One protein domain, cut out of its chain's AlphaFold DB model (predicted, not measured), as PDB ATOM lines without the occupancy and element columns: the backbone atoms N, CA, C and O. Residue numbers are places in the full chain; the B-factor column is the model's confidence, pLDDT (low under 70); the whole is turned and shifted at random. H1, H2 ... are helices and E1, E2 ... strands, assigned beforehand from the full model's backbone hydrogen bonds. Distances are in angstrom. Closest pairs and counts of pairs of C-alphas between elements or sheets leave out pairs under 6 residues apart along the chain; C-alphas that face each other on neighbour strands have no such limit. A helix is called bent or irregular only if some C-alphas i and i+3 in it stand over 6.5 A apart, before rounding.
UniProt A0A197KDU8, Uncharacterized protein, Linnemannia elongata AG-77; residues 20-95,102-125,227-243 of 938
ATOM      1  N   TYR A  20     -17.275  13.568   5.300       89.62
ATOM      2  CA  TYR A  20     -18.294  13.624   4.255       89.62
ATOM      3  C   TYR A  20     -19.110  14.918   4.363       89.62
ATOM      4  O   TYR A  20     -19.218  15.652   3.380       89.62
ATOM      5  N   ASP A  21     -19.582  15.256   5.564       84.00
ATOM      6  CA  ASP A  21     -20.302  16.504   5.834       84.00
ATOM      7  C   ASP A  21     -19.424  17.736   5.576       84.00
ATOM      8  O   ASP A  21     -19.884  18.713   4.983       84.00
ATOM      9  N   LEU A  22     -18.133  17.690   5.924       80.06
ATOM     10  CA  LEU A  22     -17.189  18.764   5.605       80.06
ATOM     11  C   LEU A  22     -17.034  18.953   4.085       80.06
ATOM     12  O   LEU A  22     -17.031  20.090   3.606       80.06
ATOM     13  N   VAL A  23     -16.948  17.865   3.310       81.88
ATOM     14  CA  VAL A  23     -16.908  17.930   1.838       81.88
ATOM     15  C   VAL A  23     -18.232  18.447   1.271       81.88
ATOM     16  O   VAL A  23     -18.206  19.300   0.382       81.88
ATOM     17  N   ALA A  24     -19.377  18.021   1.807       80.81
ATOM     18  CA  ALA A  24     -20.688  18.535   1.417       80.81
ATOM     19  C   ALA A  24     -20.808  20.043   1.704       80.81
ATOM     20  O   ALA A  24     -21.176  20.813   0.816       80.81
ATOM     21  N   CYS A  25     -20.400  20.508   2.889       80.19
ATOM     22  CA  CYS A  25     -20.346  21.929   3.231       80.19
ATOM     23  C   CYS A  25     -19.393  22.724   2.321       80.19
ATOM     24  O   CYS A  25     -19.724  23.846   1.936       80.19
ATOM     25  N   LEU A  26     -18.243  22.167   1.926       80.62
ATOM     26  CA  LEU A  26     -17.318  22.802   0.977       80.62
ATOM     27  C   LEU A  26     -17.886  22.869  -0.450       80.62
ATOM     28  O   LEU A  26     -17.700  23.881  -1.131       80.62
ATOM     29  N   GLN A  27     -18.607  21.839  -0.899       84.00
ATOM     30  CA  GLN A  27     -19.316  21.838  -2.184       84.00
ATOM     31  C   GLN A  27     -20.465  22.852  -2.187       84.00
ATOM     32  O   GLN A  27     -20.540  23.675  -3.101       84.00
ATOM     33  N   VAL A  28     -21.303  22.868  -1.145       82.94
ATOM     34  CA  VAL A  28     -22.386  23.852  -0.973       82.94
ATOM     35  C   VAL A  28     -21.823  25.271  -0.914       82.94
ATOM     36  O   VAL A  28     -22.315  26.136  -1.631       82.94
ATOM     37  N   ASN A  29     -20.752  25.515  -0.152       82.69
ATOM     38  CA  ASN A  29     -20.089  26.821  -0.093       82.69
ATOM     39  C   ASN A  29     -19.537  27.227  -1.469       82.69
ATOM     40  O   ASN A  29     -19.762  28.350  -1.903       82.69
ATOM     41  N   THR A  30     -18.899  26.315  -2.207       85.44
ATOM     42  CA  THR A  30     -18.352  26.596  -3.546       85.44
ATOM     43  C   THR A  30     -19.456  26.877  -4.574       85.44
ATOM     44  O   THR A  30     -19.318  27.801  -5.377       85.44
ATOM     45  N   LEU A  31     -20.573  26.145  -4.522       86.69
ATOM     46  CA  LEU A  31     -21.760  26.375  -5.350       86.69
ATOM     47  C   LEU A  31     -22.443  27.708  -5.000       86.69
ATOM     48  O   LEU A  31     -22.766  28.501  -5.878       86.69
ATOM     49  N   TRP A  32     -22.619  28.001  -3.711       87.56
ATOM     50  CA  TRP A  32     -23.141  29.285  -3.239       87.56
ATOM     51  C   TRP A  32     -22.206  30.441  -3.602       87.56
ATOM     52  O   TRP A  32     -22.680  31.523  -3.939       87.56
ATOM     53  N   ASN A  33     -20.890  30.226  -3.584       84.75
ATOM     54  CA  ASN A  33     -19.908  31.202  -4.035       84.75
ATOM     55  C   ASN A  33     -20.095  31.478  -5.534       84.75
ATOM     56  O   ASN A  33     -20.303  32.629  -5.906       84.75
ATOM     57  N   SER A  34     -20.109  30.442  -6.381       87.19
ATOM     58  CA  SER A  34     -20.233  30.607  -7.836       87.19
ATOM     59  C   SER A  34     -21.560  31.243  -8.268       87.19
ATOM     60  O   SER A  34     -21.559  32.066  -9.184       87.19
ATOM     61  N   ILE A  35     -22.663  30.927  -7.582       88.44
ATOM     62  CA  ILE A  35     -23.981  31.529  -7.823       88.44
ATOM     63  C   ILE A  35     -24.037  32.946  -7.237       88.44
ATOM     64  O   ILE A  35     -24.154  33.927  -7.973       88.44
ATOM     65  N   PHE A  36     -23.953  33.094  -5.913       89.69
ATOM     66  CA  PHE A  36     -24.329  34.346  -5.253       89.69
ATOM     67  C   PHE A  36     -23.280  35.451  -5.368       89.69
ATOM     68  O   PHE A  36     -23.671  36.615  -5.364       89.69
ATOM     69  N   ILE A  37     -21.981  35.162  -5.518       89.44
ATOM     70  CA  ILE A  37     -20.963  36.225  -5.631       89.44
ATOM     71  C   ILE A  37     -21.234  37.128  -6.838       89.44
ATOM     72  O   ILE A  37     -21.152  38.347  -6.701       89.44
ATOM     73  N   ALA A  38     -21.629  36.568  -7.984       89.50
ATOM     74  CA  ALA A  38     -21.932  37.355  -9.180       89.50
ATOM     75  C   ALA A  38     -23.118  38.325  -8.989       89.50
ATOM     76  O   ALA A  38     -23.186  39.345  -9.675       89.50
ATOM     77  N   HIS A  39     -24.024  38.034  -8.047       88.44
ATOM     78  CA  HIS A  39     -25.137  38.906  -7.661       88.44
ATOM     79  C   HIS A  39     -24.742  39.877  -6.537       88.44
ATOM     80  O   HIS A  39     -24.948  41.080  -6.678       88.44
ATOM     81  N   LEU A  40     -24.102  39.386  -5.469       86.88
ATOM     82  CA  LEU A  40     -23.611  40.176  -4.328       86.88
ATOM     83  C   LEU A  40     -22.607  41.262  -4.745       86.88
ATOM     84  O   LEU A  40     -22.559  42.322  -4.131       86.88
ATOM     85  N   TRP A  41     -21.822  41.004  -5.794       89.50
ATOM     86  CA  TRP A  41     -20.856  41.945  -6.365       89.50
ATOM     87  C   TRP A  41     -21.365  42.658  -7.624       89.50
ATOM     88  O   TRP A  41     -20.624  43.458  -8.184       89.50
ATOM     89  N   ARG A  42     -22.613  42.428  -8.071       92.25
ATOM     90  CA  ARG A  42     -23.199  43.106  -9.251       92.25
ATOM     91  C   ARG A  42     -23.213  44.625  -9.079       92.25
ATOM     92  O   ARG A  42     -22.975  45.344 -10.052       92.25
ATOM     93  N   THR A  43     -23.472  45.087  -7.859       92.69
ATOM     94  CA  THR A  43     -23.536  46.499  -7.483       92.69
ATOM     95  C   THR A  43     -22.647  46.750  -6.273       92.69
ATOM     96  O   THR A  43     -22.827  46.115  -5.236       92.69
ATOM     97  N   ILE A  44     -21.740  47.719  -6.378       91.94
ATOM     98  CA  ILE A  44     -21.091  48.331  -5.215       91.94
ATOM     99  C   ILE A  44     -21.564  49.775  -5.119       91.94
ATOM    100  O   ILE A  44     -21.544  50.506  -6.107       91.94
ATOM    101  N   ASP A  45     -21.981  50.164  -3.919       92.81
ATOM    102  CA  ASP A  45     -22.263  51.543  -3.542       92.81
ATOM    103  C   ASP A  45     -21.612  51.803  -2.185       92.81
ATOM    104  O   ASP A  45     -21.994  51.207  -1.176       92.81
ATOM    105  N   ASP A  46     -20.589  52.653  -2.183       91.00
ATOM    106  CA  ASP A  46     -19.767  52.965  -1.013       91.00
ATOM    107  C   ASP A  46     -20.453  53.870   0.024       91.00
ATOM    108  O   ASP A  46     -19.941  54.025   1.135       91.00
ATOM    109  N   SER A  47     -21.628  54.420  -0.290       88.00
ATOM    110  CA  SER A  47     -22.478  55.100   0.689       88.00
ATOM    111  C   SER A  47     -23.337  54.121   1.496       88.00
ATOM    112  O   SER A  47     -23.637  54.370   2.667       88.00
ATOM    113  N   GLN A  48     -23.695  52.976   0.906       91.12
ATOM    114  CA  GLN A  48     -24.613  52.008   1.504       91.12
ATOM    115  C   GLN A  48     -23.899  51.048   2.464       91.12
ATOM    116  O   GLN A  48     -22.722  50.720   2.312       91.12
ATOM    117  N   ARG A  49     -24.609  50.547   3.483       84.88
ATOM    118  CA  ARG A  49     -24.075  49.490   4.364       84.88
ATOM    119  C   ARG A  49     -24.132  48.137   3.627       84.88
ATOM    120  O   ARG A  49     -25.143  47.866   2.992       84.88
ATOM    121  N   PRO A  50     -23.105  47.268   3.729       84.62
ATOM    122  CA  PRO A  50     -21.959  47.349   4.639       84.62
ATOM    123  C   PRO A  50     -20.779  48.199   4.137       84.62
ATOM    124  O   PRO A  50     -19.951  48.585   4.963       84.62
ATOM    125  N   TRP A  51     -20.694  48.508   2.839       85.38
ATOM    126  CA  TRP A  51     -19.547  49.188   2.218       85.38
ATOM    127  C   TRP A  51     -19.170  50.495   2.916       85.38
ATOM    128  O   TRP A  51     -18.027  50.648   3.329       85.38
ATOM    129  N   GLY A  52     -20.135  51.374   3.182       85.75
ATOM    130  CA  GLY A  52     -19.913  52.641   3.877       85.75
ATOM    131  C   GLY A  52     -19.429  52.520   5.328       85.75
ATOM    132  O   GLY A  52     -18.972  53.519   5.883       85.75
ATOM    133  N   LYS A  53     -19.476  51.325   5.941       84.94
ATOM    134  CA  LYS A  53     -18.770  51.031   7.202       84.94
ATOM    135  C   LYS A  53     -17.377  50.456   6.934       84.94
ATOM    136  O   LYS A  53     -16.411  50.956   7.497       84.94
ATOM    137  N   LEU A  54     -17.269  49.453   6.060       82.44
ATOM    138  CA  LEU A  54     -15.992  48.813   5.706       82.44
ATOM    139  C   LEU A  54     -14.967  49.815   5.154       82.44
ATOM    140  O   LEU A  54     -13.788  49.710   5.454       82.44
ATOM    141  N   LEU A  55     -15.431  50.801   4.384       82.75
ATOM    142  CA  LEU A  55     -14.622  51.860   3.782       82.75
ATOM    143  C   LEU A  55     -14.480  53.090   4.695       82.75
ATOM    144  O   LEU A  55     -13.604  53.908   4.452       82.75
ATOM    145  N   ALA A  56     -15.299  53.233   5.747       82.81
ATOM    146  CA  ALA A  56     -15.055  54.232   6.802       82.81
ATOM    147  C   ALA A  56     -13.866  53.802   7.673       82.81
ATOM    148  O   ALA A  56     -12.959  54.583   7.910       82.81
ATOM    149  N   GLN A  57     -13.776  52.504   7.986       80.06
ATOM    150  CA  GLN A  57     -12.617  51.896   8.662       80.06
ATOM    151  C   GLN A  57     -11.289  52.008   7.881       80.06
ATOM    152  O   GLN A  57     -10.253  51.625   8.411       80.06
ATOM    153  N   VAL A  58     -11.326  52.497   6.635       74.88
ATOM    154  CA  VAL A  58     -10.149  52.876   5.835       74.88
ATOM    155  C   VAL A  58      -9.971  54.399   5.789       74.88
ATOM    156  O   VAL A  58      -8.848  54.881   5.803       74.88
ATOM    157  N   ALA A  59     -11.078  55.143   5.708       70.12
ATOM    158  CA  ALA A  59     -11.106  56.591   5.515       70.12
ATOM    159  C   ALA A  59     -10.905  57.421   6.795       70.12
ATOM    160  O   ALA A  59     -10.570  58.596   6.679       70.12
ATOM    161  N   ASP A  60     -11.133  56.834   7.974       66.50
ATOM    162  CA  ASP A  60     -11.036  57.491   9.281       66.50
ATOM    163  C   ASP A  60      -9.687  57.147   9.962       66.50
ATOM    164  O   ASP A  60      -9.640  56.234  10.795       66.50
ATOM    165  N   PRO A  61      -8.565  57.834   9.651       56.12
ATOM    166  CA  PRO A  61      -7.354  57.708  10.454       56.12
ATOM    167  C   PRO A  61      -7.618  58.229  11.871       56.12
ATOM    168  O   PRO A  61      -8.350  59.200  12.077       56.12
ATOM    169  N   VAL A  62      -6.971  57.621  12.867       53.28
ATOM    170  CA  VAL A  62      -6.966  58.165  14.234       53.28
ATOM    171  C   VAL A  62      -6.385  59.589  14.185       53.28
ATOM    172  O   VAL A  62      -5.321  59.760  13.589       53.28
ATOM    173  N   PRO A  63      -7.032  60.609  14.785       48.19
ATOM    174  CA  PRO A  63      -6.629  62.009  14.631       48.19
ATOM    175  C   PRO A  63      -5.323  62.332  15.377       48.19
ATOM    176  O   PRO A  63      -5.321  62.867  16.487       48.19
ATOM    177  N   SER A  64      -4.197  62.020  14.739       53.19
ATOM    178  CA  SER A  64      -2.857  62.502  15.069       53.19
ATOM    179  C   SER A  64      -2.510  63.733  14.222       53.19
ATOM    180  O   SER A  64      -2.895  63.844  13.057       53.19
ATOM    181  N   PHE A  65      -1.759  64.672  14.805       49.78
ATOM    182  CA  PHE A  65      -1.412  65.978  14.216       49.78
ATOM    183  C   PHE A  65      -0.337  65.912  13.097       49.78
ATOM    184  O   PHE A  65       0.475  66.825  12.962       49.78
ATOM    185  N   CYS A  66      -0.295  64.826  12.321       53.44
ATOM    186  CA  CYS A  66       0.674  64.602  11.240       53.44
ATOM    187  C   CYS A  66       0.293  65.323   9.935       53.44
ATOM    188  O   CYS A  66      -0.856  65.726   9.738       53.44
ATOM    189  N   HIS A  67       1.258  65.481   9.024       60.50
ATOM    190  CA  HIS A  67       1.044  66.205   7.768       60.50
ATOM    191  C   HIS A  67       0.117  65.406   6.820       60.50
ATOM    192  O   HIS A  67       0.219  64.177   6.784       60.50
ATOM    193  N   PRO A  68      -0.746  66.034   5.989       52.09
ATOM    194  CA  PRO A  68      -1.717  65.298   5.161       52.09
ATOM    195  C   PRO A  68      -1.105  64.244   4.221       52.09
ATOM    196  O   PRO A  68      -1.740  63.241   3.912       52.09
ATOM    197  N   GLN A  69       0.143  64.436   3.783       52.28
ATOM    198  CA  GLN A  69       0.867  63.460   2.959       52.28
ATOM    199  C   GLN A  69       1.363  62.243   3.761       52.28
ATOM    200  O   GLN A  69       1.350  61.132   3.238       52.28
ATOM    201  N   GLU A  70       1.738  62.423   5.032       56.31
ATOM    202  CA  GLU A  70       2.067  61.308   5.934       56.31
ATOM    203  C   GLU A  70       0.811  60.518   6.297       56.31
ATOM    204  O   GLU A  70       0.843  59.290   6.311       56.31
ATOM    205  N   GLN A  71      -0.313  61.210   6.520       53.53
ATOM    206  CA  GLN A  71      -1.608  60.564   6.729       53.53
ATOM    207  C   GLN A  71      -1.993  59.714   5.512       53.53
ATOM    208  O   GLN A  71      -2.305  58.543   5.688       53.53
ATOM    209  N   ILE A  72      -1.877  60.229   4.280       52.41
ATOM    210  CA  ILE A  72      -2.117  59.430   3.062       52.41
ATOM    211  C   ILE A  72      -1.180  58.211   2.995       52.41
ATOM    212  O   ILE A  72      -1.647  57.113   2.711       52.41
ATOM    213  N   ALA A  73       0.115  58.358   3.299       58.44
ATOM    214  CA  ALA A  73       1.044  57.223   3.314       58.44
ATOM    215  C   ALA A  73       0.662  56.155   4.361       58.44
ATOM    216  O   ALA A  73       0.689  54.961   4.065       58.44
ATOM    217  N   GLN A  74       0.234  56.570   5.557       55.81
ATOM    218  CA  GLN A  74      -0.220  55.660   6.613       55.81
ATOM    219  C   GLN A  74      -1.584  55.023   6.299       55.81
ATOM    220  O   GLN A  74      -1.755  53.834   6.561       55.81
ATOM    221  N   LEU A  75      -2.528  55.747   5.679       52.41
ATOM    222  CA  LEU A  75      -3.758  55.160   5.129       52.41
ATOM    223  C   LEU A  75      -3.425  54.091   4.083       52.41
ATOM    224  O   LEU A  75      -4.010  53.011   4.108       52.41
ATOM    225  N   VAL A  76      -2.462  54.363   3.195       55.03
ATOM    226  CA  VAL A  76      -2.025  53.417   2.163       55.03
ATOM    227  C   VAL A  76      -1.495  52.122   2.794       55.03
ATOM    228  O   VAL A  76      -1.852  51.044   2.320       55.03
ATOM    229  N   GLU A  77      -0.737  52.164   3.888       62.78
ATOM    230  CA  GLU A  77      -0.359  50.935   4.610       62.78
ATOM    231  C   GLU A  77      -1.532  50.292   5.376       62.78
ATOM    232  O   GLU A  77      -1.605  49.068   5.466       62.78
ATOM    233  N   GLN A  78      -2.483  51.085   5.878       58.03
ATOM    234  CA  GLN A  78      -3.603  50.606   6.699       58.03
ATOM    235  C   GLN A  78      -4.823  50.087   5.918       58.03
ATOM    236  O   GLN A  78      -5.694  49.473   6.538       58.03
ATOM    237  N   VAL A  79      -4.907  50.260   4.587       64.00
ATOM    238  CA  VAL A  79      -5.969  49.634   3.768       64.00
ATOM    239  C   VAL A  79      -5.982  48.120   4.030       64.00
ATOM    240  O   VAL A  79      -5.033  47.437   3.638       64.00
ATOM    241  N   PRO A  80      -7.051  47.546   4.623       72.94
ATOM    242  CA  PRO A  80      -7.056  46.139   4.984       72.94
ATOM    243  C   PRO A  80      -6.867  45.265   3.746       72.94
ATOM    244  O   PRO A  80      -7.723  45.251   2.855       72.94
ATOM    245  N   GLU A  81      -5.797  44.466   3.719       81.25
ATOM    246  CA  GLU A  81      -5.493  43.552   2.606       81.25
ATOM    247  C   GLU A  81      -6.671  42.624   2.279       81.25
ATOM    248  O   GLU A  81      -6.852  42.198   1.141       81.25
ATOM    249  N   ARG A  82      -7.536  42.350   3.263       78.88
ATOM    250  CA  ARG A  82      -8.813  41.651   3.076       78.88
ATOM    251  C   ARG A  82      -9.710  42.340   2.040       78.88
ATOM    252  O   ARG A  82     -10.187  41.668   1.134       78.88
ATOM    253  N   LEU A  83      -9.928  43.655   2.131       83.19
ATOM    254  CA  LEU A  83     -10.738  44.400   1.158       83.19
ATOM    255  C   LEU A  83     -10.047  44.447  -0.210       83.19
ATOM    256  O   LEU A  83     -10.690  44.191  -1.227       83.19
ATOM    257  N   LEU A  84      -8.734  44.686  -0.223       84.56
ATOM    258  CA  LEU A  84      -7.904  44.655  -1.428       84.56
ATOM    259  C   LEU A  84      -8.067  43.322  -2.184       84.56
ATOM    260  O   LEU A  84      -8.434  43.307  -3.358       84.56
ATOM    261  N   ASN A  85      -7.891  42.200  -1.484       82.88
ATOM    262  CA  ASN A  85      -8.007  40.846  -2.025       82.88
ATOM    263  C   ASN A  85      -9.445  40.480  -2.433       82.88
ATOM    264  O   ASN A  85      -9.639  39.747  -3.404       82.88
ATOM    265  N   LEU A  86     -10.465  41.018  -1.757       85.69
ATOM    266  CA  LEU A  86     -11.859  40.866  -2.182       85.69
ATOM    267  C   LEU A  86     -12.117  41.562  -3.532       85.69
ATOM    268  O   LEU A  86     -12.719  40.951  -4.414       85.69
ATOM    269  N   PHE A  87     -11.603  42.778  -3.745       86.81
ATOM    270  CA  PHE A  87     -11.703  43.458  -5.045       86.81
ATOM    271  C   PHE A  87     -10.828  42.798  -6.129       86.81
ATOM    272  O   PHE A  87     -11.276  42.699  -7.271       86.81
ATOM    273  N   VAL A  88      -9.641  42.267  -5.791       86.31
ATOM    274  CA  VAL A  88      -8.816  41.432  -6.700       86.31
ATOM    275  C   VAL A  88      -9.630  40.243  -7.214       86.31
ATOM    276  O   VAL A  88      -9.659  39.980  -8.418       86.31
ATOM    277  N   LYS A  89     -10.288  39.522  -6.298       86.69
ATOM    278  CA  LYS A  89     -10.989  38.269  -6.589       86.69
ATOM    279  C   LYS A  89     -12.325  38.502  -7.300       86.69
ATOM    280  O   LYS A  89     -12.600  37.860  -8.310       86.69
ATOM    281  N   TYR A  90     -13.140  39.430  -6.803       88.88
ATOM    282  CA  TYR A  90     -14.552  39.560  -7.180       88.88
ATOM    283  C   TYR A  90     -14.903  40.857  -7.927       88.88
ATOM    284  O   TYR A  90     -15.983  40.948  -8.509       88.88
ATOM    285  N   GLY A  91     -13.998  41.841  -8.003       87.81
ATOM    286  CA  GLY A  91     -14.259  43.140  -8.647       87.81
ATOM    287  C   GLY A  91     -14.590  43.069 -10.147       87.81
ATOM    288  O   GLY A  91     -15.123  44.018 -10.717       87.81
ATOM    289  N   HIS A  92     -14.335  41.926 -10.788       88.38
ATOM    290  CA  HIS A  92     -14.708  41.656 -12.176       88.38
ATOM    291  C   HIS A  92     -16.203  41.318 -12.372       88.38
ATOM    292  O   HIS A  92     -16.671  41.306 -13.508       88.38
ATOM    293  N   HIS A  93     -16.964  41.070 -11.298       89.94
ATOM    294  CA  HIS A  93     -18.423  40.893 -11.358       89.94
ATOM    295  C   HIS A  93     -19.198  42.221 -11.315       89.94
ATOM    296  O   HIS A  93     -20.391  42.233 -11.627       89.94
ATOM    297  N   ILE A  94     -18.536  43.327 -10.952       92.56
ATOM    298  CA  ILE A  94     -19.166  44.642 -10.793       92.56
ATOM    299  C   ILE A  94     -19.748  45.104 -12.130       92.56
ATOM    300  O   ILE A  94     -19.029  45.254 -13.117       92.56
ATOM    301  N   ARG A  95     -21.062  45.341 -12.150       94.06
ATOM    302  CA  ARG A  95     -21.786  45.928 -13.286       94.06
ATOM    303  C   ARG A  95     -22.202  47.365 -13.004       94.06
ATOM    304  O   ARG A  95     -22.203  48.165 -13.932       94.06
ATOM    305  N   PRO A 102     -13.273  59.026  -2.139       81.88
ATOM    306  CA  PRO A 102     -11.996  58.849  -2.840       81.88
ATOM    307  C   PRO A 102     -11.311  57.497  -2.564       81.88
ATOM    308  O   PRO A 102     -10.797  56.860  -3.483       81.88
ATOM    309  N   HIS A 103     -11.387  57.003  -1.325       82.00
ATOM    310  CA  HIS A 103     -10.814  55.717  -0.902       82.00
ATOM    311  C   HIS A 103     -11.370  54.505  -1.672       82.00
ATOM    312  O   HIS A 103     -10.654  53.534  -1.903       82.00
ATOM    313  N   THR A 104     -12.626  54.561  -2.130       85.12
ATOM    314  CA  THR A 104     -13.234  53.513  -2.971       85.12
ATOM    315  C   THR A 104     -12.541  53.418  -4.323       85.12
ATOM    316  O   THR A 104     -12.361  52.318  -4.850       85.12
ATOM    317  N   VAL A 105     -12.102  54.562  -4.864       82.38
ATOM    318  CA  VAL A 105     -11.244  54.604  -6.047       82.38
ATOM    319  C   VAL A 105      -9.933  53.902  -5.700       82.38
ATOM    320  O   VAL A 105      -9.678  52.839  -6.252       82.38
ATOM    321  N   GLU A 106      -9.154  54.410  -4.733       79.12
ATOM    322  CA  GLU A 106      -7.839  53.856  -4.337       79.12
ATOM    323  C   GLU A 106      -7.842  52.335  -4.123       79.12
ATOM    324  O   GLU A 106      -6.951  51.623  -4.597       79.12
ATOM    325  N   LEU A 107      -8.886  51.811  -3.489       81.81
ATOM    326  CA  LEU A 107      -9.003  50.385  -3.227       81.81
ATOM    327  C   LEU A 107      -9.214  49.570  -4.517       81.81
ATOM    328  O   LEU A 107      -8.555  48.545  -4.705       81.81
ATOM    329  N   CYS A 108     -10.034  50.056  -5.459       81.12
ATOM    330  CA  CYS A 108     -10.141  49.471  -6.803       81.12
ATOM    331  C   CYS A 108      -8.805  49.533  -7.570       81.12
ATOM    332  O   CYS A 108      -8.455  48.600  -8.298       81.12
ATOM    333  N   LEU A 109      -8.049  50.623  -7.399       76.00
ATOM    334  CA  LEU A 109      -6.768  50.867  -8.069       76.00
ATOM    335  C   LEU A 109      -5.716  49.844  -7.668       76.00
ATOM    336  O   LEU A 109      -5.163  49.133  -8.512       76.00
ATOM    337  N   ARG A 110      -5.480  49.731  -6.364       78.81
ATOM    338  CA  ARG A 110      -4.494  48.807  -5.811       78.81
ATOM    339  C   ARG A 110      -4.908  47.360  -6.056       78.81
ATOM    340  O   ARG A 110      -4.060  46.551  -6.428       78.81
ATOM    341  N   ALA A 111      -6.203  47.047  -5.962       81.06
ATOM    342  CA  ALA A 111      -6.711  45.713  -6.269       81.06
ATOM    343  C   ALA A 111      -6.415  45.311  -7.721       81.06
ATOM    344  O   ALA A 111      -5.972  44.193  -7.987       81.06
ATOM    345  N   ARG A 112      -6.574  46.228  -8.684       75.19
ATOM    346  CA  ARG A 112      -6.231  45.930 -10.078       75.19
ATOM    347  C   ARG A 112      -4.722  45.800 -10.302       75.19
ATOM    348  O   ARG A 112      -4.332  44.922 -11.072       75.19
ATOM    349  N   LEU A 113      -3.887  46.606  -9.641       78.75
ATOM    350  CA  LEU A 113      -2.423  46.478  -9.712       78.75
ATOM    351  C   LEU A 113      -1.947  45.113  -9.187       78.75
ATOM    352  O   LEU A 113      -1.159  44.443  -9.857       78.75
ATOM    353  N   VAL A 114      -2.486  44.652  -8.053       83.06
ATOM    354  CA  VAL A 114      -2.234  43.299  -7.528       83.06
ATOM    355  C   VAL A 114      -2.722  42.235  -8.516       83.06
ATOM    356  O   VAL A 114      -1.951  41.356  -8.892       83.06
ATOM    357  N   ALA A 115      -3.948  42.352  -9.037       79.31
ATOM    358  CA  ALA A 115      -4.484  41.413 -10.025       79.31
ATOM    359  C   ALA A 115      -3.663  41.361 -11.334       79.31
ATOM    360  O   ALA A 115      -3.588  40.313 -11.974       79.31
ATOM    361  N   GLN A 116      -3.043  42.470 -11.753       81.75
ATOM    362  CA  GLN A 116      -2.119  42.495 -12.891       81.75
ATOM    363  C   GLN A 116      -0.765  41.861 -12.558       81.75
ATOM    364  O   GLN A 116      -0.238  41.126 -13.392       81.75
ATOM    365  N   ARG A 117      -0.215  42.101 -11.358       84.25
ATOM    366  CA  ARG A 117       1.029  41.465 -10.893       84.25
ATOM    367  C   ARG A 117       0.874  39.943 -10.839       84.25
ATOM    368  O   ARG A 117       1.657  39.254 -11.483       84.25
ATOM    369  N   VAL A 118      -0.195  39.446 -10.211       83.44
ATOM    370  CA  VAL A 118      -0.517  38.009 -10.133       83.44
ATOM    371  C   VAL A 118      -0.661  37.392 -11.527       83.44
ATOM    372  O   VAL A 118      -0.059  36.358 -11.796       83.44
ATOM    373  N   ARG A 119      -1.373  38.041 -12.461       82.88
ATOM    374  CA  ARG A 119      -1.479  37.545 -13.849       82.88
ATOM    375  C   ARG A 119      -0.132  37.511 -14.576       82.88
ATOM    376  O   ARG A 119       0.116  36.571 -15.319       82.88
ATOM    377  N   ARG A 120       0.739  38.508 -14.378       85.69
ATOM    378  CA  ARG A 120       2.094  38.509 -14.964       85.69
ATOM    379  C   ARG A 120       2.970  37.404 -14.373       85.69
ATOM    380  O   ARG A 120       3.700  36.778 -15.131       85.69
ATOM    381  N   GLN A 121       2.866  37.144 -13.069       90.69
ATOM    382  CA  GLN A 121       3.553  36.029 -12.410       90.69
ATOM    383  C   GLN A 121       3.059  34.689 -12.962       90.69
ATOM    384  O   GLN A 121       3.870  33.936 -13.479       90.69
ATOM    385  N   GLN A 122       1.743  34.459 -13.016       88.06
ATOM    386  CA  GLN A 122       1.157  33.238 -13.588       88.06
ATOM    387  C   GLN A 122       1.556  33.002 -15.055       88.06
ATOM    388  O   GLN A 122       1.868  31.876 -15.428       88.06
ATOM    389  N   ILE A 123       1.591  34.050 -15.887       90.44
ATOM    390  CA  ILE A 123       2.052  33.946 -17.285       90.44
ATOM    391  C   ILE A 123       3.559  33.641 -17.347       90.44
ATOM    392  O   ILE A 123       3.975  32.820 -18.161       90.44
ATOM    393  N   GLY A 124       4.375  34.257 -16.486       91.44
ATOM    394  CA  GLY A 124       5.815  33.986 -16.400       91.44
ATOM    395  C   GLY A 124       6.138  32.577 -15.891       91.44
ATOM    396  O   GLY A 124       7.010  31.912 -16.439       91.44
ATOM    397  N   GLU A 125       5.394  32.093 -14.897       87.44
ATOM    398  CA  GLU A 125       5.481  30.734 -14.354       87.44
ATOM    399  C   GLU A 125       5.054  29.692 -15.395       87.44
ATOM    400  O   GLU A 125       5.747  28.696 -15.576       87.44
ATOM    401  N   MET A 227       0.199  63.329  -8.669       43.88
ATOM    402  CA  MET A 227      -1.184  62.940  -8.351       43.88
ATOM    403  C   MET A 227      -2.071  62.820  -9.599       43.88
ATOM    404  O   MET A 227      -2.851  61.875  -9.704       43.88
ATOM    405  N   VAL A 228      -1.924  63.713 -10.584       49.25
ATOM    406  CA  VAL A 228      -2.654  63.644 -11.863       49.25
ATOM    407  C   VAL A 228      -2.174  62.471 -12.726       49.25
ATOM    408  O   VAL A 228      -2.997  61.806 -13.352       49.25
ATOM    409  N   SER A 229      -0.871  62.173 -12.752       46.25
ATOM    410  CA  SER A 229      -0.300  61.026 -13.479       46.25
ATOM    411  C   SER A 229      -0.672  59.685 -12.837       46.25
ATOM    412  O   SER A 229      -1.009  58.722 -13.536       46.25
ATOM    413  N   LEU A 230      -0.696  59.647 -11.501       46.31
ATOM    414  CA  LEU A 230      -1.200  58.533 -10.714       46.31
ATOM    415  C   LEU A 230      -2.681  58.340 -11.041       46.31
ATOM    416  O   LEU A 230      -3.005  57.337 -11.661       46.31
ATOM    417  N   ALA A 231      -3.547  59.332 -10.791       50.59
ATOM    418  CA  ALA A 231      -4.979  59.293 -11.115       50.59
ATOM    419  C   ALA A 231      -5.266  58.873 -12.572       50.59
ATOM    420  O   ALA A 231      -6.166  58.066 -12.811       50.59
ATOM    421  N   ARG A 232      -4.472  59.353 -13.539       50.84
ATOM    422  CA  ARG A 232      -4.526  58.952 -14.955       50.84
ATOM    423  C   ARG A 232      -4.249  57.459 -15.142       50.84
ATOM    424  O   ARG A 232      -5.083  56.747 -15.688       50.84
ATOM    425  N   SER A 233      -3.102  56.972 -14.676       43.12
ATOM    426  CA  SER A 233      -2.749  55.542 -14.746       43.12
ATOM    427  C   SER A 233      -3.779  54.680 -14.010       43.12
ATOM    428  O   SER A 233      -4.116  53.573 -14.419       43.12
ATOM    429  N   CYS A 234      -4.305  55.233 -12.926       47.25
ATOM    430  CA  CYS A 234      -5.201  54.611 -11.987       47.25
ATOM    431  C   CYS A 234      -6.610  54.382 -12.537       47.25
ATOM    432  O   CYS A 234      -7.069  53.244 -12.573       47.25
ATOM    433  N   TRP A 235      -7.342  55.402 -12.973       55.22
ATOM    434  CA  TRP A 235      -8.729  55.190 -13.410       55.22
ATOM    435  C   TRP A 235      -8.826  54.218 -14.605       55.22
ATOM    436  O   TRP A 235      -9.813  53.496 -14.707       55.22
ATOM    437  N   GLN A 236      -7.760  54.093 -15.412       50.78
ATOM    438  CA  GLN A 236      -7.594  53.081 -16.471       50.78
ATOM    439  C   GLN A 236      -7.506  51.630 -15.948       50.78
ATOM    440  O   GLN A 236      -7.457  50.681 -16.730       50.78
ATOM    441  N   LEU A 237      -7.451  51.449 -14.627       48.88
ATOM    442  CA  LEU A 237      -7.379  50.181 -13.908       48.88
ATOM    443  C   LEU A 237      -8.703  49.857 -13.187       48.88
ATOM    444  O   LEU A 237      -9.128  48.704 -13.255       48.88
ATOM    445  N   VAL A 238      -9.394  50.844 -12.583       56.78
ATOM    446  CA  VAL A 238     -10.795  50.670 -12.111       56.78
ATOM    447  C   VAL A 238     -11.680  50.308 -13.298       56.78
ATOM    448  O   VAL A 238     -12.363  49.284 -13.331       56.78
ATOM    449  N   LEU A 239     -11.605  51.159 -14.316       60.25
ATOM    450  CA  LEU A 239     -12.304  51.033 -15.572       60.25
ATOM    451  C   LEU A 239     -11.409  50.189 -16.483       60.25
ATOM    452  O   LEU A 239     -10.696  50.666 -17.364       60.25
ATOM    453  N   ASN A 240     -11.396  48.896 -16.177       68.88
ATOM    454  CA  ASN A 240     -10.857  47.840 -17.028       68.88
ATOM    455  C   ASN A 240     -11.637  46.526 -16.801       68.88
ATOM    456  O   ASN A 240     -11.099  45.420 -16.910       68.88
ATOM    457  N   ASN A 241     -12.910  46.675 -16.417       81.88
ATOM    458  CA  ASN A 241     -13.887  45.613 -16.232       81.88
ATOM    459  C   ASN A 241     -14.862  45.656 -17.428       81.88
ATOM    460  O   ASN A 241     -15.700  46.557 -17.500       81.88
ATOM    461  N   PRO A 242     -14.799  44.688 -18.363       84.31
ATOM    462  CA  PRO A 242     -15.625  44.697 -19.570       84.31
ATOM    463  C   PRO A 242     -17.113  44.417 -19.302       84.31
ATOM    464  O   PRO A 242     -17.909  44.478 -20.236       84.31
ATOM    465  N   LEU A 243     -17.498  44.089 -18.062       89.31
ATOM    466  CA  LEU A 243     -18.884  43.895 -17.629       89.31
ATOM    467  C   LEU A 243     -19.497  45.144 -16.974       89.31
ATOM    468  O   LEU A 243     -20.686  45.109 -16.656       89.31
TER     469      LEU A 243
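This is residues 20 to 95, 102 to 125 and 227 to 243 of the 938 residues of an uncharacterized protein of Linnemannia elongata AG-77 (UniProt A0A197KDU8). Look first for two helices crossed at the core, H5 and H6, with H7 packing on residues 105 to 113 of H6 and H1 reaching away from the far end of H5 as a long arm. E1 and the short helices H2 and H3 lead from H1 round to H4, which lies at the other end of the long axis; residues 20 to 36 of H1, 64 to 70, and 119 to 125 of H6 stick out. The printed part has 117 residues with seven named helices and one strand, in the order H1, E1, H2, H3, H4, H5, H6, H7, and its class is mostly helix. It is loose, with a radius of gyration of the C-alphas of 16.9 A, and elongated, spanning 56 by 35 by 27 A.

Find C-alpha 20 at (-18.294, 13.624, 4.255); from there H1 runs 28.4 A to residue 40, with a kink of 35 degrees near residue 34. H1 is neither bent nor irregular, but only just: C-alphas 35 and 38 are 6.3 A apart. Next come E1, residues 43 to 45, 6.5 A long, which pairs with no named strand, H2, residues 51 to 54, 5.0 A, and H3, residues 56 to 59, 4.8 A. H4, residues 68 to 78, measures 14.9 A. H5, residues 81 to 93, measures 19.2 A and is irregular, with C-alphas 89 and 92 7.5 A apart. H6, residues 102 to 125, covers 35.0 A from (-11.996, 58.849, -2.840). H7, residues 227 to 238, covers 16.0 A and ends at (-10.795, 50.670, -12.111).

Start at Val 88 and Ala 111, the closest C-alphas of H5 and H6, 4.8 A apart; these helices touch about perpendicular, at 81 degrees. H7 touches H6, closest at the C-alphas of Cys 108 and Val 238, 5.5 A, at a steep tilt of 66 degrees, the same way. H1 and H5 touch only at their ends, closest at the C-alphas of Ala 38 and His 93, 5.4 A. H3 and H4 only just touch, with 3 pairs of C-alphas within 8 A, the closest those of Val 58 and Leu 75, 6.8 A. H4 and H6 are near each other, while H4 and H5 are apart. H2 touches no helix; the closest C-alphas of E1 and H2, those of Asp 45 and Trp 51, are 6.8 A apart. In H4 and H6 every O i to N i+4 pair is within hydrogen-bond range, against 15 of 17 in H1, 7 of 9 in H5 and 6 of 8 in H7; H2 and H3 are too short for such a pair.

The two C-alphas farthest apart are those of Tyr 20 and His 67, 56.1 A. Residues 96 to 101 and 126 to 226 are not printed, and the gaps across these cuts are 19.3 A and 33.4 A. Of the links that are printed whole, none is long. Confidence is under 70 at residues 60 to 79 and 227 to 240; the mean pLDDT of the printed part is 75.8.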